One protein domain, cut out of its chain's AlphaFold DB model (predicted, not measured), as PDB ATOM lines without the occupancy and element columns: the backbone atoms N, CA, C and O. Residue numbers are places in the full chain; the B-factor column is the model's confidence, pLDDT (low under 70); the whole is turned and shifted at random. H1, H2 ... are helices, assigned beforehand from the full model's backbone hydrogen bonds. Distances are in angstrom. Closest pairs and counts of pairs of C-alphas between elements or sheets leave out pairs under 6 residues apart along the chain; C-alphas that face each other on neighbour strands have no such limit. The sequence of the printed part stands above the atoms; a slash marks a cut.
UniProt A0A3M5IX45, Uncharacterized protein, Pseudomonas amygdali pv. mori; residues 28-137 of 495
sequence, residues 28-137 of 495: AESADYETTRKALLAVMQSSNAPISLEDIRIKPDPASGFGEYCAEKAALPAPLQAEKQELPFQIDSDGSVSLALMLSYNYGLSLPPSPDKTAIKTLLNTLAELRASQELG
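What this domain is: This is residues 28 to 137 of the 495 residues of an uncharacterized protein of Pseudomonas amygdali pv. mori (UniProt A0A3M5IX45). Two long helices, H1 and H5, run side by side in opposite ways; short H4 packs on H1 near the middle, and H2 and H3 lie away from H5. The 110 printed residues, with five named helices, H1 to H5 in order, and no named strand, are all helix in class and compact, radius of gyration of the C-alphas 14.4 A, spans 41 by 36 by 19 A.

Where its parts are: Find C-alpha 28 at (-53.877, 33.124, 52.598); from there H1 runs to residue 45, 25.8 A. Next come H2, residues 65 to 74, H3, 78 to 83, and H4, 99 to 106. H5, residues 117 to 135, spans 26.8 A to C-alpha 135 at (-49.559, 33.457, 65.633).

How they stand to each other: See H1 touch H5, C-alphas of Met 44 and Lys 117 closest at 5.8 A, at a shallow tilt of 18 degrees. H1 touches H4 with residues 36 to 39 alone, C-alphas of Thr 36 and Leu 99 closest at 7.0 A. H2 and H4 are close but not clearly touching, C-alphas of Phe 66 and Asn 106 closest at 6.2 A. In each helix, every O i to N i+4 pair is within hydrogen-bond range.

The domain as a whole: The printed part has no cut; the links H1 to H2 and H3 to H4 are long. Look for pLDDT under 70 at residues 47 to 51 and 78 to 89.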
ATOM      1  N   ALA A  28     -54.402  32.252  53.646       88.06
ATOM      2  CA  ALA A  28     -53.877  33.124  52.598       88.06
ATOM      3  C   ALA A  28     -52.765  34.040  53.132       88.06
ATOM      4  O   ALA A  28     -51.670  34.067  52.572       88.06
ATOM      5  N   GLU A  29     -52.971  34.675  54.291       87.12
ATOM      6  CA  GLU A  29     -51.935  35.470  54.981       87.12
ATOM      7  C   GLU A  29     -50.699  34.617  55.327       87.12
ATOM      8  O   GLU A  29     -49.542  35.048  55.259       87.12
ATOM      9  N   SER A  30     -50.929  33.343  55.655       86.75
ATOM     10  CA  SER A  30     -49.859  32.369  55.895       86.75
ATOM     11  C   SER A  30     -49.094  31.988  54.623       86.75
ATOM     12  O   SER A  30     -47.874  31.793  54.673       86.75
ATOM     13  N   ALA A  31     -49.777  31.897  53.481       89.81
ATOM     14  CA  ALA A  31     -49.146  31.658  52.186       89.81
ATOM     15  C   ALA A  31     -48.278  32.851  51.751       89.81
ATOM     16  O   ALA A  31     -47.155  32.655  51.267       89.81
ATOM     17  N   ASP A  32     -48.749  34.070  52.001       92.19
ATOM     18  CA  ASP A  32     -48.022  35.307  51.723       92.19
ATOM     19  C   ASP A  32     -46.762  35.454  52.564       92.19
ATOM     20  O   ASP A  32     -45.688  35.762  52.028       92.19
ATOM     21  N   TYR A  33     -46.845  35.122  53.854       93.19
ATOM     22  CA  TYR A  33     -45.673  35.063  54.724       93.19
ATOM     23  C   TYR A  33     -44.615  34.101  54.172       93.19
ATOM     24  O   TYR A  33     -43.446  34.465  54.025       93.19
ATOM     25  N   GLU A  34     -45.008  32.872  53.823       93.31
ATOM     26  CA  GLU A  34     -44.068  31.871  53.317       93.31
ATOM     27  C   GLU A  34     -43.452  32.272  51.974       93.31
ATOM     28  O   GLU A  34     -42.269  32.012  51.731       93.31
ATOM     29  N   THR A  35     -44.226  32.922  51.107       94.00
ATOM     30  CA  THR A  35     -43.743  33.435  49.821       94.00
ATOM     31  C   THR A  35     -42.721  34.552  50.030       94.00
ATOM     32  O   THR A  35     -41.611  34.481  49.494       94.00
ATOM     33  N   THR A  36     -43.038  35.518  50.890       95.06
ATOM     34  CA  THR A  36     -42.158  36.640  51.253       95.06
ATOM     35  C   THR A  36     -40.861  36.149  51.898       95.06
ATOM     36  O   THR A  36     -39.760  36.518  51.478       95.06
ATOM     37  N   ARG A  37     -40.964  35.233  52.868       95.56
ATOM     38  CA  ARG A  37     -39.817  34.626  53.556       95.56
ATOM     39  C   ARG A  37     -38.900  33.882  52.588       95.56
ATOM     40  O   ARG A  37     -37.679  34.024  52.661       95.56
ATOM     41  N   LYS A  38     -39.461  33.093  51.663       94.50
ATOM     42  CA  LYS A  38     -38.680  32.383  50.634       94.50
ATOM     43  C   LYS A  38     -37.958  33.348  49.701       94.50
ATOM     44  O   LYS A  38     -36.799  33.093  49.375       94.50
ATOM     45  N   ALA A  39     -38.603  34.444  49.306       93.31
ATOM     46  CA  ALA A  39     -37.979  35.462  48.469       93.31
ATOM     47  C   ALA A  39     -36.782  36.119  49.180       93.31
ATOM     48  O   ALA A  39     -35.687  36.150  48.622       93.31
ATOM     49  N   LEU A  40     -36.936  36.531  50.444       92.75
ATOM     50  CA  LEU A  40     -35.832  37.075  51.246       92.75
ATOM     51  C   LEU A  40     -34.680  36.073  51.438       92.75
ATOM     52  O   LEU A  40     -33.508  36.438  51.322       92.75
ATOM     53  N   LEU A  41     -34.985  34.793  51.678       92.50
ATOM     54  CA  LEU A  41     -33.962  33.746  51.765       92.50
ATOM     55  C   LEU A  41     -33.201  33.571  50.444       92.50
ATOM     56  O   LEU A  41     -31.981  33.397  50.467       92.50
ATOM     57  N   ALA A  42     -33.893  33.646  49.306       90.50
ATOM     58  CA  ALA A  42     -33.260  33.588  47.992       90.50
ATOM     59  C   ALA A  42     -32.317  34.784  47.764       90.50
ATOM     60  O   ALA A  42     -31.209  34.594  47.260       90.50
ATOM     61  N   VAL A  43     -32.705  35.987  48.207       89.12
ATOM     62  CA  VAL A  43     -31.832  37.176  48.185       89.12
ATOM     63  C   VAL A  43     -30.582  36.949  49.028       89.12
ATOM     64  O   VAL A  43     -29.469  37.143  48.540       89.12
ATOM     65  N   MET A  44     -30.742  36.463  50.261       87.56
ATOM     66  CA  MET A  44     -29.629  36.206  51.183       87.56
ATOM     67  C   MET A  44     -28.625  35.175  50.632       87.56
ATOM     68  O   MET A  44     -27.416  35.293  50.853       87.56
ATOM     69  N   GLN A  45     -29.124  34.162  49.917       85.94
ATOM     70  CA  GLN A  45     -28.322  33.094  49.308       85.94
ATOM     71  C   GLN A  45     -27.694  33.492  47.964       85.94
ATOM     72  O   GLN A  45     -26.796  32.798  47.477       85.94
ATOM     73  N   SER A  46     -28.134  34.596  47.356       81.75
ATOM     74  CA  SER A  46     -27.607  35.045  46.073       81.75
ATOM     75  C   SER A  46     -26.120  35.423  46.177       81.75
ATOM     76  O   SER A  46     -25.652  36.032  47.141       81.75
ATOM     77  N   SER A  47     -25.339  34.983  45.188       61.50
ATOM     78  CA  SER A  47     -23.882  35.199  45.128       61.50
ATOM     79  C   SER A  47     -23.482  36.414  44.277       61.50
ATOM     80  O   SER A  47     -22.294  36.698  44.151       61.50
ATOM     81  N   ASN A  48     -24.457  37.105  43.678       56.53
ATOM     82  CA  ASN A  48     -24.251  38.209  42.739       56.53
ATOM     83  C   ASN A  48     -24.625  39.569  43.355       56.53
ATOM     84  O   ASN A  48     -25.045  39.628  44.505       56.53
ATOM     85  N   ALA A  49     -24.391  40.634  42.573       56.06
ATOM     86  CA  ALA A  49     -24.582  42.061  42.872       56.06
ATOM     87  C   ALA A  49     -25.820  42.377  43.745       56.06
ATOM     88  O   ALA A  49     -26.782  41.612  43.699       56.06
ATOM     89  N   PRO A  50     -25.823  43.501  44.497       59.78
ATOM     90  CA  PRO A  50     -26.910  43.847  45.415       59.78
ATOM     91  C   PRO A  50     -28.257  43.775  44.692       59.78
ATOM     92  O   PRO A  50     -28.517  44.550  43.772       59.78
ATOM     93  N   ILE A  51     -29.080  42.797  45.074       69.88
ATOM     94  CA  ILE A  51     -30.414  42.622  44.509       69.88
ATOM     95  C   ILE A  51     -31.302  43.662  45.181       69.88
ATOM     96  O   ILE A  51     -31.501  43.620  46.396       69.88
ATOM     97  N   SER A  52     -31.812  44.605  44.393       83.88
ATOM     98  CA  SER A  52     -32.804  45.557  44.875       83.88
ATOM     99  C   SER A  52     -34.083  44.808  45.242       83.88
ATOM    100  O   SER A  52     -34.605  44.029  44.442       83.88
ATOM    101  N   LEU A  53     -34.612  45.060  46.441       87.69
ATOM    102  CA  LEU A  53     -35.901  44.505  46.866       87.69
ATOM    103  C   LEU A  53     -37.061  45.006  45.987       87.69
ATOM    104  O   LEU A  53     -38.097  44.350  45.916       87.69
ATOM    105  N   GLU A  54     -36.872  46.129  45.287       88.12
ATOM    106  CA  GLU A  54     -37.851  46.679  44.342       88.12
ATOM    107  C   GLU A  54     -37.976  45.858  43.050       88.12
ATOM    108  O   GLU A  54     -39.047  45.798  42.445       88.12
ATOM    109  N   ASP A  55     -36.903  45.173  42.647       87.88
ATOM    110  CA  ASP A  55     -36.856  44.442  41.374       87.88
ATOM    111  C   ASP A  55     -37.459  43.031  41.483       87.88
ATOM    112  O   ASP A  55     -37.732  42.369  40.479       87.88
ATOM    113  N   ILE A  56     -37.665  42.538  42.707       90.06
ATOM    114  CA  ILE A  56     -38.204  41.203  42.965       90.06
ATOM    115  C   ILE A  56     -39.721  41.289  42.971       90.06
ATOM    116  O   ILE A  56     -40.296  41.920  43.852       90.06
ATOM    117  N   ARG A  57     -40.372  40.621  42.019       93.06
ATOM    118  CA  ARG A  57     -41.835  40.575  41.943       93.06
ATOM    119  C   ARG A  57     -42.389  39.409  42.753       93.06
ATOM    120  O   ARG A  57     -41.932  38.273  42.610       93.06
ATOM    121  N   ILE A  58     -43.379  39.701  43.584       93.88
ATOM    122  CA  ILE A  58     -44.136  38.738  44.380       93.88
ATOM    123  C   ILE A  58     -45.610  38.944  44.078       93.88
ATOM    124  O   ILE A  58     -46.072  40.075  43.957       93.88
ATOM    125  N   LYS A  59     -46.341  37.840  43.953       93.12
ATOM    126  CA  LYS A  59     -47.786  37.859  43.789       93.12
ATOM    127  C   LYS A  59     -48.437  37.501  45.126       93.12
ATOM    128  O   LYS A  59     -48.288  36.342  45.519       93.12
ATOM    129  N   PRO A  60     -49.101  38.453  45.802       92.38
ATOM    130  CA  PRO A  60     -49.850  38.158  47.016       92.38
ATOM    131  C   PRO A  60     -50.995  37.186  46.715       92.38
ATOM    132  O   PRO A  60     -51.524  37.155  45.594       92.38
ATOM    133  N   ASP A  61     -51.374  36.385  47.702       92.25
ATOM    134  CA  ASP A  61     -52.499  35.471  47.621       92.25
ATOM    135  C   ASP A  61     -53.778  36.301  47.450       92.25
ATOM    136  O   ASP A  61     -54.042  37.175  48.272       92.25
ATOM    137  N   PRO A  62     -54.585  36.073  46.402       88.31
ATOM    138  CA  PRO A  62     -55.764  36.893  46.129       88.31
ATOM    139  C   PRO A  62     -56.844  36.823  47.219       88.31
ATOM    140  O   PRO A  62     -57.774  37.621  47.167       88.31
ATOM    141  N   ALA A  63     -56.763  35.864  48.150       89.31
ATOM    142  CA  ALA A  63     -57.652  35.767  49.305       89.31
ATOM    143  C   ALA A  63     -57.099  36.451  50.573       89.31
ATOM    144  O   ALA A  63     -57.815  36.520  51.567       89.31
ATOM    145  N   SER A  64     -55.856  36.947  50.557       88.69
ATOM    146  CA  SER A  64     -55.315  37.792  51.632       88.69
ATOM    147  C   SER A  64     -55.892  39.206  51.545       88.69
ATOM    148  O   SER A  64     -56.306  39.646  50.467       88.69
ATOM    149  N   GLY A  65     -55.868  39.960  52.648       85.19
ATOM    150  CA  GLY A  65     -56.390  41.331  52.649       85.19
ATOM    151  C   GLY A  65     -55.627  42.241  51.677       85.19
ATOM    152  O   GLY A  65     -56.219  43.009  50.914       85.19
ATOM    153  N   PHE A  66     -54.299  42.113  51.640       87.75
ATOM    154  CA  PHE A  66     -53.464  42.885  50.720       87.75
ATOM    155  C   PHE A  66     -53.541  42.385  49.274       87.75
ATOM    156  O   PHE A  66     -53.486  43.184  48.336       87.75
ATOM    157  N   GLY A  67     -53.705  41.080  49.063       88.06
ATOM    158  CA  GLY A  67     -53.885  40.512  47.733       88.06
ATOM    159  C   GLY A  67     -55.228  40.852  47.107       88.06
ATOM    160  O   GLY A  67     -55.261  41.133  45.908       88.06
ATOM    161  N   GLU A  68     -56.305  40.930  47.893       89.00
ATOM    162  CA  GLU A  68     -57.598  41.445  47.433       89.00
ATOM    163  C   GLU A  68     -57.454  42.897  46.953       89.00
ATOM    164  O   GLU A  68     -57.836  43.220  45.824       89.00
ATOM    165  N   TYR A  69     -56.789  43.745  47.746       87.31
ATOM    166  CA  TYR A  69     -56.477  45.123  47.360       87.31
ATOM    167  C   TYR A  69     -55.652  45.197  46.063       87.31
ATOM    168  O   TYR A  69     -55.978  45.954  45.142       87.31
ATOM    169  N   CYS A  70     -54.591  44.392  45.949       86.75
ATOM    170  CA  CYS A  70     -53.748  44.366  44.753       86.75
ATOM    171  C   CYS A  70     -54.522  43.892  43.517       86.75
ATOM    172  O   CYS A  70     -54.375  44.472  42.439       86.75
ATOM    173  N   ALA A  71     -55.374  42.876  43.665       87.00
ATOM    174  CA  ALA A  71     -56.220  42.365  42.596       87.00
ATOM    175  C   ALA A  71     -57.260  43.402  42.142       87.00
ATOM    176  O   ALA A  71     -57.445  43.593  40.937       87.00
ATOM    177  N   GLU A  72     -57.890  44.116  43.081       85.62
ATOM    178  CA  GLU A  72     -58.840  45.190  42.779       85.62
ATOM    179  C   GLU A  72     -58.169  46.303  41.965       85.62
ATOM    180  O   GLU A  72     -58.669  46.709  40.912       85.62
ATOM    181  N   LYS A  73     -56.993  46.771  42.407       82.94
ATOM    182  CA  LYS A  73     -56.254  47.838  41.716       82.94
ATOM    183  C   LYS A  73     -55.727  47.386  40.351       82.94
ATOM    184  O   LYS A  73     -55.803  48.156  39.388       82.94
ATOM    185  N   ALA A  74     -55.264  46.143  40.225       84.31
ATOM    186  CA  ALA A  74     -54.811  45.577  38.954       84.31
ATOM    187  C   ALA A  74     -55.945  45.445  37.918       84.31
ATOM    188  O   ALA A  74     -55.698  45.579  36.719       84.31
ATOM    189  N   ALA A  75     -57.191  45.247  38.362       83.56
ATOM    190  CA  ALA A  75     -58.361  45.128  37.491       83.56
ATOM    191  C   ALA A  75     -58.873  46.471  36.924       83.56
ATOM    192  O   ALA A  75     -59.690  46.479  35.997       83.56
ATOM    193  N   LEU A  76     -58.418  47.614  37.454       78.31
ATOM    194  CA  LEU A  76     -58.823  48.934  36.965       78.31
ATOM    195  C   LEU A  76     -58.228  49.238  35.571       78.31
ATOM    196  O   LEU A  76     -57.087  48.888  35.288       78.31
ATOM    197  N   PRO A  77     -58.945  49.952  34.682       73.88
ATOM    198  CA  PRO A  77     -58.377  50.439  33.423       73.88
ATOM    199  C   PRO A  77     -57.174  51.367  33.657       73.88
ATOM    200  O   PRO A  77     -57.234  52.226  34.534       73.88
ATOM    201  N   ALA A  78     -56.133  51.281  32.818       67.31
ATOM    202  CA  ALA A  78     -54.891  52.061  32.954       67.31
ATOM    203  C   ALA A  78     -55.057  53.579  33.240       67.31
ATOM    204  O   ALA A  78     -54.305  54.105  34.061       67.31
ATOM    205  N   PRO A  79     -56.035  54.309  32.654       63.72
ATOM    206  CA  PRO A  79     -56.261  55.718  32.993       63.72
ATOM    207  C   PRO A  79     -56.720  55.925  34.444       63.72
ATOM    208  O   PRO A  79     -56.310  56.880  35.091       63.72
ATOM    209  N   LEU A  80     -57.548  55.010  34.961       59.91
ATOM    210  CA  LEU A  80     -58.071  55.044  36.329       59.91
ATOM    211  C   LEU A  80     -57.050  54.529  37.347       59.91
ATOM    212  O   LEU A  80     -57.089  54.956  38.496       59.91
ATOM    213  N   GLN A  81     -56.128  53.651  36.936       62.19
ATOM    214  CA  GLN A  81     -54.998  53.233  37.770       62.19
ATOM    215  C   GLN A  81     -54.100  54.421  38.122       62.19
ATOM    216  O   GLN A  81     -53.792  54.597  39.291       62.19
ATOM    217  N   ALA A  82     -53.762  55.271  37.145       61.75
ATOM    218  CA  ALA A  82     -52.923  56.452  37.365       61.75
ATOM    219  C   ALA A  82     -53.607  57.551  38.205       61.75
ATOM    220  O   ALA A  82     -52.930  58.310  38.889       61.75
ATOM    221  N   GLU A  83     -54.940  57.649  38.154       58.62
ATOM    222  CA  GLU A  83     -55.716  58.670  38.874       58.62
ATOM    223  C   GLU A  83     -56.100  58.238  40.303       58.62
ATOM    224  O   GLU A  83     -56.169  59.072  41.200       58.62
ATOM    225  N   LYS A  84     -56.320  56.933  40.538       57.75
ATOM    226  CA  LYS A  84     -56.663  56.350  41.854       57.75
ATOM    227  C   LYS A  84     -55.484  55.678  42.568       57.75
ATOM    228  O   LYS A  84     -55.697  54.902  43.510       57.75
ATOM    229  N   GLN A  85     -54.257  55.929  42.116       60.22
ATOM    230  CA  GLN A  85     -53.057  55.493  42.822       60.22
ATOM    231  C   GLN A  85     -52.868  56.386  44.052       60.22
ATOM    232  O   GLN A  85     -52.178  57.397  44.020       60.22
ATOM    233  N   GLU A  86     -53.531  56.019  45.147       58.84
ATOM    234  CA  GLU A  86     -53.366  56.671  46.455       58.84
ATOM    235  C   GLU A  86     -51.982  56.401  47.060       58.84
ATOM    236  O   GLU A  86     -51.576  57.041  48.026       58.84
ATOM    237  N   LEU A  87     -51.254  55.450  46.478       59.47
ATOM    238  CA  LEU A  87     -50.010  54.933  46.999       59.47
ATOM    239  C   LEU A  87     -48.840  55.208  46.040       59.47
ATOM    240  O   LEU A  87     -49.011  55.110  44.825       59.47
ATOM    241  N   PRO A  88     -47.634  55.521  46.547       61.19
ATOM    242  CA  PRO A  88     -46.495  55.988  45.748       61.19
ATOM    243  C   PRO A  88     -45.798  54.896  44.904       61.19
ATOM    244  O   PRO A  88     -44.660  55.087  44.478       61.19
ATOM    245  N   PHE A  89     -46.435  53.748  44.661       68.25
ATOM    246  CA  PHE A  89     -45.780  52.522  44.190       68.25
ATOM    247  C   PHE A  89     -46.569  51.781  43.098       68.25
ATOM    248  O   PHE A  89     -47.778  51.960  42.970       68.25
ATOM    249  N   GLN A  90     -45.905  50.908  42.326       78.69
ATOM    250  CA  GLN A  90     -46.487  50.210  41.166       78.69
ATOM    251  C   GLN A  90     -46.996  48.788  41.474       78.69
ATOM    252  O   GLN A  90     -46.238  47.928  41.932       78.69
ATOM    253  N   ILE A  91     -48.261  48.535  41.125       84.69
ATOM    254  CA  ILE A  91     -48.898  47.208  41.095       84.69
ATOM    255  C   ILE A  91     -48.993  46.770  39.627       84.69
ATOM    256  O   ILE A  91     -49.462  47.537  38.785       84.69
ATOM    257  N   ASP A  92     -48.537  45.557  39.314       86.94
ATOM    258  CA  ASP A  92     -48.574  45.019  37.951       86.94
ATOM    259  C   ASP A  92     -50.000  44.623  37.545       86.94
ATOM    260  O   ASP A  92     -50.866  44.354  38.376       86.94
ATOM    261  N   SER A  93     -50.246  44.501  36.237       84.44
ATOM    262  CA  SER A  93     -51.560  44.111  35.697       84.44
ATOM    263  C   SER A  93     -52.045  42.729  36.151       84.44
ATOM    264  O   SER A  93     -53.221  42.411  36.000       84.44
ATOM    265  N   ASP A  94     -51.145  41.879  36.644       87.06
ATOM    266  CA  ASP A  94     -51.470  40.553  37.171       87.06
ATOM    267  C   ASP A  94     -51.623  40.523  38.705       87.06
ATOM    268  O   ASP A  94     -51.794  39.433  39.263       87.06
ATOM    269  N   GLY A  95     -51.568  41.691  39.359       85.69
ATOM    270  CA  GLY A  95     -51.637  41.867  40.811       85.69
ATOM    271  C   GLY A  95     -50.295  41.733  41.534       85.69
ATOM    272  O   GLY A  95     -50.270  41.830  42.757       85.69
ATOM    273  N   SER A  96     -49.186  41.501  40.823       91.50
ATOM    274  CA  SER A  96     -47.867  41.391  41.453       91.50
ATOM    275  C   SER A  96     -47.356  42.745  41.956       91.50
ATOM    276  O   SER A  96     -47.618  43.792  41.361       91.50
ATOM    277  N   VAL A  97     -46.574  42.710  43.031       91.81
ATOM    278  CA  VAL A  97     -45.943  43.851  43.711       91.81
ATOM    279  C   VAL A  97     -44.446  43.606  43.899       91.81
ATOM    280  O   VAL A  97     -43.977  42.477  43.740       91.81
ATOM    281  N   SER A  98     -43.668  44.642  44.229       92.38
ATOM    282  CA  SER A  98     -42.268  44.426  44.609       92.38
ATOM    283  C   SER A  98     -42.174  43.789  45.999       92.38
ATOM    284  O   SER A  98     -43.065  43.953  46.834       92.38
ATOM    285  N   LEU A  99     -41.087  43.070  46.285       92.12
ATOM    286  CA  LEU A  99     -40.833  42.538  47.627       92.12
ATOM    287  C   LEU A  99     -40.678  43.676  48.649       92.12
ATOM    288  O   LEU A  99     -41.175  43.558  49.764       92.12
ATOM    289  N   ALA A 100     -40.043  44.786  48.268       89.50
ATOM    290  CA  ALA A 100     -39.991  46.003  49.083       89.50
ATOM    291  C   ALA A 100     -41.397  46.492  49.464       89.50
ATOM    292  O   ALA A 100     -41.677  46.809  50.623       89.50
ATOM    293  N   LEU A 101     -42.303  46.487  48.491       88.56
ATOM    294  CA  LEU A 101     -43.667  46.919  48.693       88.56
ATOM    295  C   LEU A 101     -44.460  45.970  49.601       88.56
ATOM    296  O   LEU A 101     -45.144  46.416  50.518       88.56
ATOM    297  N   MET A 102     -44.309  44.662  49.385       90.81
ATOM    298  CA  MET A 102     -44.885  43.632  50.248       90.81
ATOM    299  C   MET A 102     -44.431  43.816  51.706       90.81
ATOM    300  O   MET A 102     -45.243  43.792  52.623       90.81
ATOM    301  N   LEU A 103     -43.137  44.053  51.932       89.25
ATOM    302  CA  LEU A 103     -42.572  44.243  53.271       89.25
ATOM    303  C   LEU A 103     -43.069  45.520  53.957       89.25
ATOM    304  O   LEU A 103     -43.406  45.479  55.137       89.25
ATOM    305  N   SER A 104     -43.136  46.637  53.235       85.25
ATOM    306  CA  SER A 104     -43.518  47.922  53.829       85.25
ATOM    307  C   SER A 104     -45.027  48.076  54.026       85.25
ATOM    308  O   SER A 104     -45.434  48.603  55.055       85.25
ATOM    309  N   TYR A 105     -45.864  47.594  53.101       82.56
ATOM    310  CA  TYR A 105     -47.315  47.818  53.173       82.56
ATOM    311  C   TYR A 105     -48.106  46.649  53.743       82.56
ATOM    312  O   TYR A 105     -49.066  46.898  54.462       82.56
ATOM    313  N   ASN A 106     -47.719  45.398  53.468       85.62
ATOM    314  CA  ASN A 106     -48.409  44.261  54.082       85.62
ATOM    315  C   ASN A 106     -47.949  44.035  55.527       85.62
ATOM    316  O   ASN A 106     -48.742  43.676  56.387       85.62
ATOM    317  N   TYR A 107     -46.654  44.240  55.794       84.44
ATOM    318  CA  TYR A 107     -46.048  43.926  57.092       84.44
ATOM    319  C   TYR A 107     -45.604  45.156  57.897       84.44
ATOM    320  O   TYR A 107     -45.117  44.988  59.012       84.44
ATOM    321  N   GLY A 108     -45.735  46.375  57.358       79.69
ATOM    322  CA  GLY A 108     -45.364  47.603  58.075       79.69
ATOM    323  C   GLY A 108     -43.864  47.757  58.343       79.69
ATOM    324  O   GLY A 108     -43.477  48.513  59.228       79.69
ATOM    325  N   LEU A 109     -42.997  47.023  57.634       83.81
ATOM    326  CA  LEU A 109     -41.569  46.975  57.949       83.81
ATOM    327  C   LEU A 109     -40.797  48.123  57.297       83.81
ATOM    328  O   LEU A 109     -40.859  48.332  56.082       83.81
ATOM    329  N   SER A 110     -39.974  48.808  58.091       79.75
ATOM    330  CA  SER A 110     -39.000  49.773  57.580       79.75
ATOM    331  C   SER A 110     -37.905  49.063  56.784       79.75
ATOM    332  O   SER A 110     -37.282  48.105  57.249       79.75
ATOM    333  N   LEU A 111     -37.644  49.546  55.571       82.62
ATOM    334  CA  LEU A 111     -36.639  48.960  54.691       82.62
ATOM    335  C   LEU A 111     -35.265  49.608  54.897       82.62
ATOM    336  O   LEU A 111     -35.170  50.831  55.022       82.62
ATOM    337  N   PRO A 112     -34.177  48.819  54.876       78.06
ATOM    338  CA  PRO A 112     -32.832  49.358  54.953       78.06
ATOM    339  C   PRO A 112     -32.496  50.147  53.675       78.06
ATOM    340  O   PRO A 112     -32.827  49.701  52.573       78.06
ATOM    341  N   PRO A 113     -31.760  51.270  53.776       71.06
ATOM    342  CA  PRO A 113     -31.379  52.077  52.615       71.06
ATOM    343  C   PRO A 113     -30.443  51.332  51.648       71.06
ATOM    344  O   PRO A 113     -30.380  51.658  50.465       71.06
ATOM    345  N   SER A 114     -29.711  50.324  52.137       75.38
ATOM    346  CA  SER A 114     -28.921  49.413  51.310       75.38
ATOM    347  C   SER A 114     -29.057  47.977  51.834       75.38
ATOM    348  O   SER A 114     -28.667  47.715  52.974       75.38
ATOM    349  N   PRO A 115     -29.616  47.041  51.043       74.31
ATOM    350  CA  PRO A 115     -29.806  45.662  51.470       74.31
ATOM    351  C   PRO A 115     -28.501  44.865  51.326       74.31
ATOM    352  O   PRO A 115     -28.244  44.229  50.303       74.31
ATOM    353  N   ASP A 116     -27.655  44.895  52.355       84.81
ATOM    354  CA  ASP A 116     -26.558  43.936  52.491       84.81
ATOM    355  C   ASP A 116     -27.038  42.628  53.154       84.81
ATOM    356  O   ASP A 116     -28.190  42.490  53.574       84.81
ATOM    357  N   LYS A 117     -26.161  41.621  53.254       85.06
ATOM    358  CA  LYS A 117     -26.532  40.328  53.858       85.06
ATOM    359  C   LYS A 117     -26.984  40.454  55.314       85.06
ATOM    360  O   LYS A 117     -27.817  39.662  55.749       85.06
ATOM    361  N   THR A 118     -26.434  41.413  56.051       86.44
ATOM    362  CA  THR A 118     -26.788  41.656  57.451       86.44
ATOM    363  C   THR A 118     -28.188  42.247  57.529       86.44
ATOM    364  O   THR A 118     -29.028  41.705  58.234       86.44
ATOM    365  N   ALA A 119     -28.474  43.267  56.723       86.88
ATOM    366  CA  ALA A 119     -29.768  43.923  56.639       86.88
ATOM    367  C   ALA A 119     -30.875  42.959  56.184       86.88
ATOM    368  O   ALA A 119     -31.964  42.955  56.753       86.88
ATOM    369  N   ILE A 120     -30.591  42.073  55.220       89.12
ATOM    370  CA  ILE A 120     -31.530  41.013  54.821       89.12
ATOM    371  C   ILE A 120     -31.752  39.999  55.951       89.12
ATOM    372  O   ILE A 120     -32.885  39.563  56.159       89.12
ATOM    373  N   LYS A 121     -30.707  39.629  56.708       88.31
ATOM    374  CA  LYS A 121     -30.866  38.773  57.894       88.31
ATOM    375  C   LYS A 121     -31.748  39.462  58.942       88.31
ATOM    376  O   LYS A 121     -32.644  38.814  59.475       88.31
ATOM    377  N   THR A 122     -31.534  40.750  59.201       88.38
ATOM    378  CA  THR A 122     -32.368  41.539  60.116       88.38
ATOM    379  C   THR A 122     -33.820  41.553  59.649       88.38
ATOM    380  O   THR A 122     -34.686  41.196  60.431       88.38
ATOM    381  N   LEU A 123     -34.094  41.820  58.366       89.94
ATOM    382  CA  LEU A 123     -35.457  41.760  57.819       89.94
ATOM    383  C   LEU A 123     -36.106  40.378  57.985       89.94
ATOM    384  O   LEU A 123     -37.280  40.294  58.329       89.94
ATOM    385  N   LEU A 124     -35.360  39.290  57.764       91.56
ATOM    386  CA  LEU A 124     -35.857  37.927  57.997       91.56
ATOM    387  C   LEU A 124     -36.209  37.685  59.469       91.56
ATOM    388  O   LEU A 124     -37.232  37.063  59.753       91.56
ATOM    389  N   ASN A 125     -35.369  38.171  60.382       91.00
ATOM    390  CA  ASN A 125     -35.583  38.089  61.822       91.00
ATOM    391  C   ASN A 125     -36.820  38.906  62.238       91.00
ATOM    392  O   ASN A 125     -37.725  38.353  62.855       91.00
ATOM    393  N   THR A 126     -36.931  40.163  61.800       90.00
ATOM    394  CA  THR A 126     -38.090  41.038  62.048       90.00
ATOM    395  C   THR A 126     -39.385  40.448  61.481       90.00
ATOM    396  O   THR A 126     -40.405  40.421  62.164       90.00
ATOM    397  N   LEU A 127     -39.352  39.893  60.265       92.00
ATOM    398  CA  LEU A 127     -40.508  39.225  59.660       92.00
ATOM    399  C   LEU A 127     -40.915  37.968  60.450       92.00
ATOM    400  O   LEU A 127     -42.102  37.696  60.624       92.00
ATOM    401  N   ALA A 128     -39.948  37.188  60.943       92.44
ATOM    402  CA  ALA A 128     -40.220  36.030  61.794       92.44
ATOM    403  C   ALA A 128     -40.782  36.431  63.167       92.44
ATOM    404  O   ALA A 128     -41.687  35.763  63.665       92.44
ATOM    405  N   GLU A 129     -40.286  37.521  63.751       92.62
ATOM    406  CA  GLU A 129     -40.796  38.110  64.991       92.62
ATOM    407  C   GLU A 129     -42.251  38.570  64.831       92.62
ATOM    408  O   GLU A 129     -43.089  38.302  65.699       92.62
ATOM    409  N   LEU A 130     -42.575  39.209  63.698       89.06
ATOM    410  CA  LEU A 130     -43.921  39.702  63.401       89.06
ATOM    411  C   LEU A 130     -44.877  38.528  63.243       89.06
ATOM    412  O   LEU A 130     -45.922  38.469  63.887       89.06
ATOM    413  N   ARG A 131     -44.462  37.529  62.465       88.75
ATOM    414  CA  ARG A 131     -45.240  36.311  62.278       88.75
ATOM    415  C   ARG A 131     -45.496  35.583  63.591       88.75
ATOM    416  O   ARG A 131     -46.627  35.193  63.864       88.75
ATOM    417  N   ALA A 132     -44.461  35.399  64.407       90.94
ATOM    418  CA  ALA A 132     -44.600  34.753  65.705       90.94
ATOM    419  C   ALA A 132     -45.526  35.558  66.625       90.94
ATOM    420  O   ALA A 132     -46.334  34.970  67.337       90.94
ATOM    421  N   SER A 133     -45.460  36.889  66.565       88.81
ATOM    422  CA  SER A 133     -46.364  37.779  67.290       88.81
ATOM    423  C   SER A 133     -47.821  37.627  66.871       88.81
ATOM    424  O   SER A 133     -48.676  37.610  67.748       88.81
ATOM    425  N   GLN A 134     -48.110  37.492  65.577       84.88
ATOM    426  CA  GLN A 134     -49.466  37.277  65.060       84.88
ATOM    427  C   GLN A 134     -49.996  35.880  65.420       84.88
ATOM    428  O   GLN A 134     -51.109  35.736  65.911       84.88
ATOM    429  N   GLU A 135     -49.181  34.832  65.261       84.50
ATOM    430  CA  GLU A 135     -49.559  33.457  65.633       84.50
ATOM    431  C   GLU A 135     -49.804  33.315  67.140       84.50
ATOM    432  O   GLU A 135     -50.707  32.608  67.586       84.50
ATOM    433  N   LEU A 136     -49.003  34.019  67.936       84.94
ATOM    434  CA  LEU A 136     -49.202  34.174  69.365       84.94
ATOM    435  C   LEU A 136     -50.100  35.367  69.678       84.94
ATOM    436  O   LEU A 136     -50.048  35.790  70.824       84.94
ATOM    437  N   GLY A 137     -50.870  35.900  68.712       81.38
ATOM    438  CA  GLY A 137     -51.671  37.143  68.719       81.38
ATOM    439  C   GLY A 137     -51.408  38.069  69.901       81.38
ATOM    440  O   GLY A 137     -52.260  38.281  70.769       81.38
TER     441      GLY A 137